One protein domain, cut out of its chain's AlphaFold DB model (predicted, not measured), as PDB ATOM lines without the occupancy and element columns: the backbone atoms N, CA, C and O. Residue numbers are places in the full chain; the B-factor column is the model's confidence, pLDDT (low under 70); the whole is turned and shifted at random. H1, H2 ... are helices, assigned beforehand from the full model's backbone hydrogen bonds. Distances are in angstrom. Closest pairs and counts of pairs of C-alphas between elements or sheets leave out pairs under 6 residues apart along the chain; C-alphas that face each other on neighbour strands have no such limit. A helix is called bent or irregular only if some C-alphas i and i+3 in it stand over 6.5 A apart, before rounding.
ATOM      1  N   ALA A   5     198.107 261.431 183.250       95.56
ATOM      2  CA  ALA A   5     197.561 261.693 184.581       95.56
ATOM      3  C   ALA A   5     196.133 261.150 184.777       95.56
ATOM      4  O   ALA A   5     195.772 260.742 185.882       95.56
ATOM      5  N   VAL A   6     195.315 261.097 183.718       96.19
ATOM      6  CA  VAL A   6     193.969 260.499 183.781       96.19
ATOM      7  C   VAL A   6     194.074 258.992 184.002       96.19
ATOM      8  O   VAL A   6     193.331 258.431 184.806       96.19
ATOM      9  N   CYS A   7     195.013 258.338 183.316       94.69
ATOM     10  CA  CYS A   7     195.276 256.912 183.476       94.69
ATOM     11  C   CYS A   7     195.814 256.615 184.880       94.69
ATOM     12  O   CYS A   7     195.282 255.750 185.574       94.69
ATOM     13  N   GLU A   8     196.820 257.368 185.325       95.12
ATOM     14  CA  GLU A   8     197.473 257.179 186.624       95.12
ATOM     15  C   GLU A   8     196.565 257.506 187.816       95.12
ATOM     16  O   GLU A   8     196.739 256.921 188.886       95.12
ATOM     17  N   GLY A   9     195.544 258.351 187.627       96.56
ATOM     18  CA  GLY A   9     194.523 258.620 188.644       96.56
ATOM     19  C   GLY A   9     193.781 257.362 189.112       96.56
ATOM     20  O   GLY A   9     193.403 257.269 190.279       96.56
ATOM     21  N   CYS A  10     193.626 256.370 188.228       96.25
ATOM     22  CA  CYS A  10     193.024 255.070 188.547       96.25
ATOM     23  C   CYS A  10     194.042 253.917 188.557       96.25
ATOM     24  O   CYS A  10     193.850 252.935 189.276       96.25
ATOM     25  N   HIS A  11     195.125 254.028 187.787       93.56
ATOM     26  CA  HIS A  11     196.150 253.000 187.613       93.56
ATOM     27  C   HIS A  11     197.540 253.516 188.023       93.56
ATOM     28  O   HIS A  11     198.348 253.859 187.158       93.56
ATOM     29  N   PRO A  12     197.859 253.556 189.330       95.25
ATOM     30  CA  PRO A  12     199.164 254.011 189.800       95.25
ATOM     31  C   PRO A  12     200.309 253.181 189.210       95.25
ATOM     32  O   PRO A  12     200.274 251.945 189.236       95.25
ATOM     33  N   ARG A  13     201.332 253.863 188.687       93.06
ATOM     34  CA  ARG A  13     202.456 253.251 187.960       93.06
ATOM     35  C   ARG A  13     203.187 252.188 188.774       93.06
ATOM     36  O   ARG A  13     203.449 251.099 188.275       93.06
ATOM     37  N   ASP A  14     203.498 252.497 190.026       94.25
ATOM     38  CA  ASP A  14     204.181 251.601 190.960       94.25
ATOM     39  C   ASP A  14     203.412 250.282 191.145       94.25
ATOM     40  O   ASP A  14     203.993 249.194 191.118       94.25
ATOM     41  N   LYS A  15     202.083 250.368 191.240       95.81
ATOM     42  CA  LYS A  15     201.205 249.200 191.325       95.81
ATOM     43  C   LYS A  15     201.178 248.417 190.022       95.81
ATOM     44  O   LYS A  15     201.224 247.191 190.081       95.81
ATOM     45  N   LEU A  16     201.137 249.089 188.870       92.94
ATOM     46  CA  LEU A  16     201.200 248.422 187.566       92.94
ATOM     47  C   LEU A  16     202.507 247.643 187.412       92.94
ATOM     48  O   LEU A  16     202.461 246.457 187.098       92.94
ATOM     49  N   VAL A  17     203.649 248.265 187.722       94.12
ATOM     50  CA  VAL A  17     204.970 247.618 187.692       94.12
ATOM     51  C   VAL A  17     204.985 246.366 188.564       94.12
ATOM     52  O   VAL A  17     205.405 245.303 188.102       94.12
ATOM     53  N   ALA A  18     204.481 246.459 189.796       95.00
ATOM     54  CA  ALA A  18     204.410 245.322 190.709       95.00
ATOM     55  C   ALA A  18     203.477 244.209 190.197       95.00
ATOM     56  O   ALA A  18     203.802 243.025 190.304       95.00
ATOM     57  N   GLN A  19     202.330 244.569 189.615       93.50
ATOM     58  CA  GLN A  19     201.366 243.615 189.058       93.50
ATOM     59  C   GLN A  19     201.915 242.883 187.832       93.50
ATOM     60  O   GLN A  19     201.693 241.679 187.681       93.50
ATOM     61  N   THR A  20     202.665 243.575 186.975       92.06
ATOM     62  CA  THR A  20     203.251 242.998 185.760       92.06
ATOM     63  C   THR A  20     204.653 242.430 185.964       92.06
ATOM     64  O   THR A  20     205.253 241.945 185.009       92.06
ATOM     65  N   ALA A  21     205.153 242.366 187.202       93.06
ATOM     66  CA  ALA A  21     206.492 241.861 187.525       93.06
ATOM     67  C   ALA A  21     206.750 240.408 187.080       93.06
ATOM     68  O   ALA A  21     207.896 239.994 186.926       93.06
ATOM     69  N   LYS A  22     205.691 239.612 186.880       91.00
ATOM     70  CA  LYS A  22     205.784 238.215 186.417       91.00
ATOM     71  C   LYS A  22     205.549 238.049 184.913       91.00
ATOM     72  O   LYS A  22     205.586 236.915 184.430       91.00
ATOM     73  N   MET A  23     205.280 239.133 184.179       89.38
ATOM     74  CA  MET A  23     205.108 239.064 182.729       89.38
ATOM     75  C   MET A  23     206.407 238.623 182.057       89.38
ATOM     76  O   MET A  23     207.507 239.000 182.457       89.38
ATOM     77  N   LYS A  24     206.260 237.791 181.026       85.94
ATOM     78  CA  LYS A  24     207.364 237.294 180.207       85.94
ATOM     79  C   LYS A  24     207.219 237.825 178.778       85.94
ATOM     80  O   LYS A  24     206.093 237.974 178.313       85.94
ATOM     81  N   PRO A  25     208.331 238.056 178.061       87.12
ATOM     82  CA  PRO A  25     209.719 237.873 178.505       87.12
ATOM     83  C   PRO A  25     210.255 239.016 179.381       87.12
ATOM     84  O   PRO A  25     211.294 238.844 180.007       87.12
ATOM     85  N   THR A  26     209.562 240.152 179.436       90.12
ATOM     86  CA  THR A  26     209.945 241.318 180.237       90.12
ATOM     87  C   THR A  26     208.704 242.057 180.738       90.12
ATOM     88  O   THR A  26     207.597 241.816 180.247       90.12
ATOM     89  N   ASN A  27     208.890 242.963 181.694       92.31
ATOM     90  CA  ASN A  27     207.847 243.848 182.183       92.31
ATOM     91  C   ASN A  27     207.720 245.077 181.253       92.31
ATOM     92  O   ASN A  27     208.652 245.876 181.186       92.31
ATOM     93  N   PRO A  28     206.592 245.280 180.546       91.75
ATOM     94  CA  PRO A  28     206.437 246.437 179.662       91.75
ATOM     95  C   PRO A  28     206.397 247.774 180.420       91.75
ATOM     96  O   PRO A  28     206.720 248.803 179.835       91.75
ATOM     97  N   HIS A  29     206.055 247.770 181.713       93.69
ATOM     98  CA  HIS A  29     205.972 248.980 182.542       93.69
ATOM     99  C   HIS A  29     207.264 249.297 183.307       93.69
ATOM    100  O   HIS A  29     207.325 250.318 183.985       93.69
ATOM    101  N   ASP A  30     208.277 248.434 183.209       94.06
ATOM    102  CA  ASP A  30     209.583 248.603 183.849       94.06
ATOM    103  C   ASP A  30     210.677 248.152 182.877       94.06
ATOM    104  O   ASP A  30     211.024 246.973 182.787       94.06
ATOM    105  N   ASN A  31     211.138 249.091 182.049       91.19
ATOM    106  CA  ASN A  31     212.038 248.822 180.935       91.19
ATOM    107  C   ASN A  31     213.068 249.956 180.747       91.19
ATOM    108  O   ASN A  31     213.007 251.001 181.394       91.19
ATOM    109  N   HIS A  32     214.023 249.757 179.834       93.44
ATOM    110  CA  HIS A  32     215.156 250.669 179.637       93.44
ATOM    111  C   HIS A  32     214.807 252.016 178.975       93.44
ATOM    112  O   HIS A  32     215.670 252.887 178.906       93.44
ATOM    113  N   LEU A  33     213.588 252.197 178.458       91.56
ATOM    114  CA  LEU A  33     213.099 253.492 177.971       91.56
ATOM    115  C   LEU A  33     212.693 254.420 179.128       91.56
ATOM    116  O   LEU A  33     212.533 255.619 178.920       91.56
ATOM    117  N   GLY A  34     212.567 253.889 180.349       88.25
ATOM    118  CA  GLY A  34     212.163 254.653 181.523       88.25
ATOM    119  C   GLY A  34     210.668 254.979 181.529       88.25
ATOM    120  O   GLY A  34     209.834 254.188 181.091       88.25
ATOM    121  N   ILE A  35     210.325 256.143 182.084       79.44
ATOM    122  CA  ILE A  35     208.940 256.606 182.197       79.44
ATOM    123  C   ILE A  35     208.449 257.092 180.830       79.44
ATOM    124  O   ILE A  35     208.844 258.159 180.367       79.44
ATOM    125  N   THR A  36     207.549 256.321 180.225       87.50
ATOM    126  CA  THR A  36     206.867 256.655 178.968       87.50
ATOM    127  C   THR A  36     205.414 257.082 179.196       87.50
ATOM    128  O   THR A  36     204.861 256.867 180.286       87.50
ATOM    129  N   ASP A  37     204.807 257.705 178.179       93.31
ATOM    130  CA  ASP A  37     203.379 258.049 178.151       93.31
ATOM    131  C   ASP A  37     202.532 256.792 177.887       93.31
ATOM    132  O   ASP A  37     202.849 255.974 177.017       93.31
ATOM    133  N   CYS A  38     201.426 256.631 178.622       93.88
ATOM    134  CA  CYS A  38     200.562 255.451 178.508       93.88
ATOM    135  C   CYS A  38     200.055 255.229 177.075       93.88
ATOM    136  O   CYS A  38     199.908 254.088 176.624       93.88
ATOM    137  N   ASN A  39     199.808 256.314 176.345       93.00
ATOM    138  CA  ASN A  39     199.240 256.289 175.007       93.00
ATOM    139  C   ASN A  39     200.243 255.906 173.924       93.00
ATOM    140  O   ASN A  39     199.839 255.734 172.774       93.00
ATOM    141  N   GLU A  40     201.530 255.754 174.235       92.62
ATOM    142  CA  GLU A  40     202.498 255.204 173.281       92.62
ATOM    143  C   GLU A  40     202.188 253.735 172.983       92.62
ATOM    144  O   GLU A  40     202.251 253.323 171.823       92.62
ATOM    145  N   CYS A  41     201.721 252.993 173.990       92.19
ATOM    146  CA  CYS A  41     201.373 251.576 173.880       92.19
ATOM    147  C   CYS A  41     199.859 251.320 173.895       92.19
ATOM    148  O   CYS A  41     199.373 250.441 173.182       92.19
ATOM    149  N   HIS A  42     199.095 252.072 174.692       91.44
ATOM    150  CA  HIS A  42     197.670 251.828 174.911       91.44
ATOM    151  C   HIS A  42     196.807 252.789 174.094       91.44
ATOM    152  O   HIS A  42     196.934 254.003 174.207       91.44
ATOM    153  N   SER A  43     195.893 252.244 173.292       89.44
ATOM    154  CA  SER A  43     194.882 253.036 172.591       89.44
ATOM    155  C   SER A  43     193.496 252.844 173.205       89.44
ATOM    156  O   SER A  43     193.177 251.768 173.703       89.44
ATOM    157  N   VAL A  44     192.681 253.906 173.205       87.25
ATOM    158  CA  VAL A  44     191.380 253.931 173.906       87.25
ATOM    159  C   VAL A  44     190.234 253.382 173.051       87.25
ATOM    160  O   VAL A  44     189.319 252.759 173.578       87.25
ATOM    161  N   HIS A  45     190.265 253.613 171.737       88.88
ATOM    162  CA  HIS A  45     189.155 253.266 170.837       88.88
ATOM    163  C   HIS A  45     189.459 252.106 169.886       88.88
ATOM    164  O   HIS A  45     188.544 251.558 169.280       88.88
ATOM    165  N   GLU A  46     190.726 251.729 169.757       87.06
ATOM    166  CA  GLU A  46     191.174 250.625 168.913       87.06
ATOM    167  C   GLU A  46     192.465 250.032 169.470       87.06
ATOM    168  O   GLU A  46     193.130 250.646 170.305       87.06
ATOM    169  N   ASP A  47     192.837 248.848 168.999       85.25
ATOM    170  CA  ASP A  47     194.120 248.258 169.348       85.25
ATOM    171  C   ASP A  47     195.254 248.896 168.550       85.25
ATOM    172  O   ASP A  47     195.173 249.079 167.334       85.25
ATOM    173  N   LYS A  48     196.364 249.186 169.236       85.81
ATOM    174  CA  LYS A  48     197.589 249.567 168.542       85.81
ATOM    175  C   LYS A  48     198.139 248.387 167.758       85.81
ATOM    176  O   LYS A  48     198.270 247.285 168.281       85.81
ATOM    177  N   LYS A  49     198.522 248.660 166.510       84.00
ATOM    178  CA  LYS A  49     199.181 247.683 165.630       84.00
ATOM    179  C   LYS A  49     200.625 247.378 166.046       84.00
ATOM    180  O   LYS A  49     201.127 246.323 165.684       84.00
ATOM    181  N   SER A  50     201.277 248.311 166.741       87.88
ATOM    182  CA  SER A  50     202.671 248.223 167.184       87.88
ATOM    183  C   SER A  50     202.873 249.116 168.404       87.88
ATOM    184  O   SER A  50     202.221 250.160 168.514       87.88
ATOM    185  N   ILE A  51     203.790 248.729 169.283       92.12
ATOM    186  CA  ILE A  51     204.283 249.549 170.399       92.12
ATOM    187  C   ILE A  51     205.773 249.882 170.199       92.12
ATOM    188  O   ILE A  51     206.421 249.208 169.397       92.12
ATOM    189  N   PRO A  52     206.355 250.865 170.918       93.00
ATOM    190  CA  PRO A  52     207.765 251.245 170.745       93.00
ATOM    191  C   PRO A  52     208.748 250.073 170.885       93.00
ATOM    192  O   PRO A  52     209.766 250.010 170.204       93.00
ATOM    193  N   CYS A  53     208.426 249.090 171.731       92.12
ATOM    194  CA  CYS A  53     209.242 247.890 171.901       92.12
ATOM    195  C   CYS A  53     209.376 247.072 170.606       92.12
ATOM    196  O   CYS A  53     210.415 246.448 170.393       92.12
ATOM    197  N   ASP A  54     208.344 247.062 169.758       92.50
ATOM    198  CA  ASP A  54     208.279 246.230 168.550       92.50
ATOM    199  C   ASP A  54     209.216 246.727 167.440       92.50
ATOM    200  O   ASP A  54     209.537 245.983 166.512       92.50
ATOM    201  N   GLU A  55     209.690 247.972 167.538       92.69
ATOM    202  CA  GLU A  55     210.662 248.536 166.596       92.69
ATOM    203  C   GLU A  55     212.017 247.820 166.682       92.69
ATOM    204  O   GLU A  55     212.728 247.696 165.685       92.69
ATOM    205  N   CYS A  56     212.365 247.321 167.872       95.19
ATOM    206  CA  CYS A  56     213.648 246.672 168.154       95.19
ATOM    207  C   CYS A  56     213.501 245.197 168.560       95.19
ATOM    208  O   CYS A  56     214.401 244.388 168.321       95.19
TER     209      CYS A  56
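AT A GLANCE: This is residues 5 to 56 of the 65 residues of the protein "Cytochrom_c3_2 domain-containing protein" of Sutterella sp. CAG:351 (UniProt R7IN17). Four short helices are strung along a chain that winds back and forth like a letter S, with H1 and H2 along one side, H3 at the next turn and H4 at the far side. The long loop of residues 20 to 37 swings out from H2 and comes back past the middle to H3; no helix touches another. The printed part has 52 residues, with four named helices in the order H1, H2, H3, H4 and no named strand; its class is all helix, although 21 of the 52 residues, under half, are in named elements. The whole is only just compact, close to loose, with a radius of gyration of the C-alphas of 11.4 A, and its outline is rounded, spanning 27 by 26 by 17 A.

IN THESE COORDINATES: The longest helix by residues is H2, residues 13 to 19, which measures 9.8 A from C-alpha 13 at (202.456, 253.251, 187.960) to C-alpha 19 at (201.366, 243.615, 189.058). Before it comes H1, residues 5 to 10, 9.0 A long, beginning with C-alpha 5 at (197.561, 261.693, 184.581). H3 is residues 38 to 41; it is neither bent nor irregular, but only just: C-alphas 38 and 41 are 6.1 A apart. H4 is residues 52 to 55 and ends with C-alpha 55 at (210.662, 248.536, 166.596).

HOW THE PARTS SIT: H2 and H1 meet only through their link, the residues 11 and 12. H2 is apart from H3 and from H4. H1 and H3 are close but not clearly touching: their closest C-alphas, those of Cys 7 and Cys 38, are 7.4 A apart. H3 and H4 are also close but not clearly touching, with the closest C-alphas, those of Glu 40 and Pro 52, 7.1 A apart. H1 and H4 are apart. In H2 every O i to N i+4 pair is within hydrogen-bond range, and in H1 1 of 2 is. H3 and H4, with 4 residues each, are too short for such a pair, but in each the one O i to N i+3 pair is within range.

THE WHOLE: The two C-alphas farthest apart, those of Gly 9 and Cys 56, are 30.5 A apart, and the first and last printed C-alphas, those of Ala 5 and Cys 56, are 27.5 A apart. The link from H2 to H3 is long, with 18 residues, 20 to 37, whose C-alphas lie 4 to 14 A from the mean of the C-alphas. The link from H3 to H4, with 10 residues, is short, and that from H1 to H2, with 2 residues, is tight. The printed part has no cut. The mean pLDDT of the printed part is 91.6, and no printed residue is under 70.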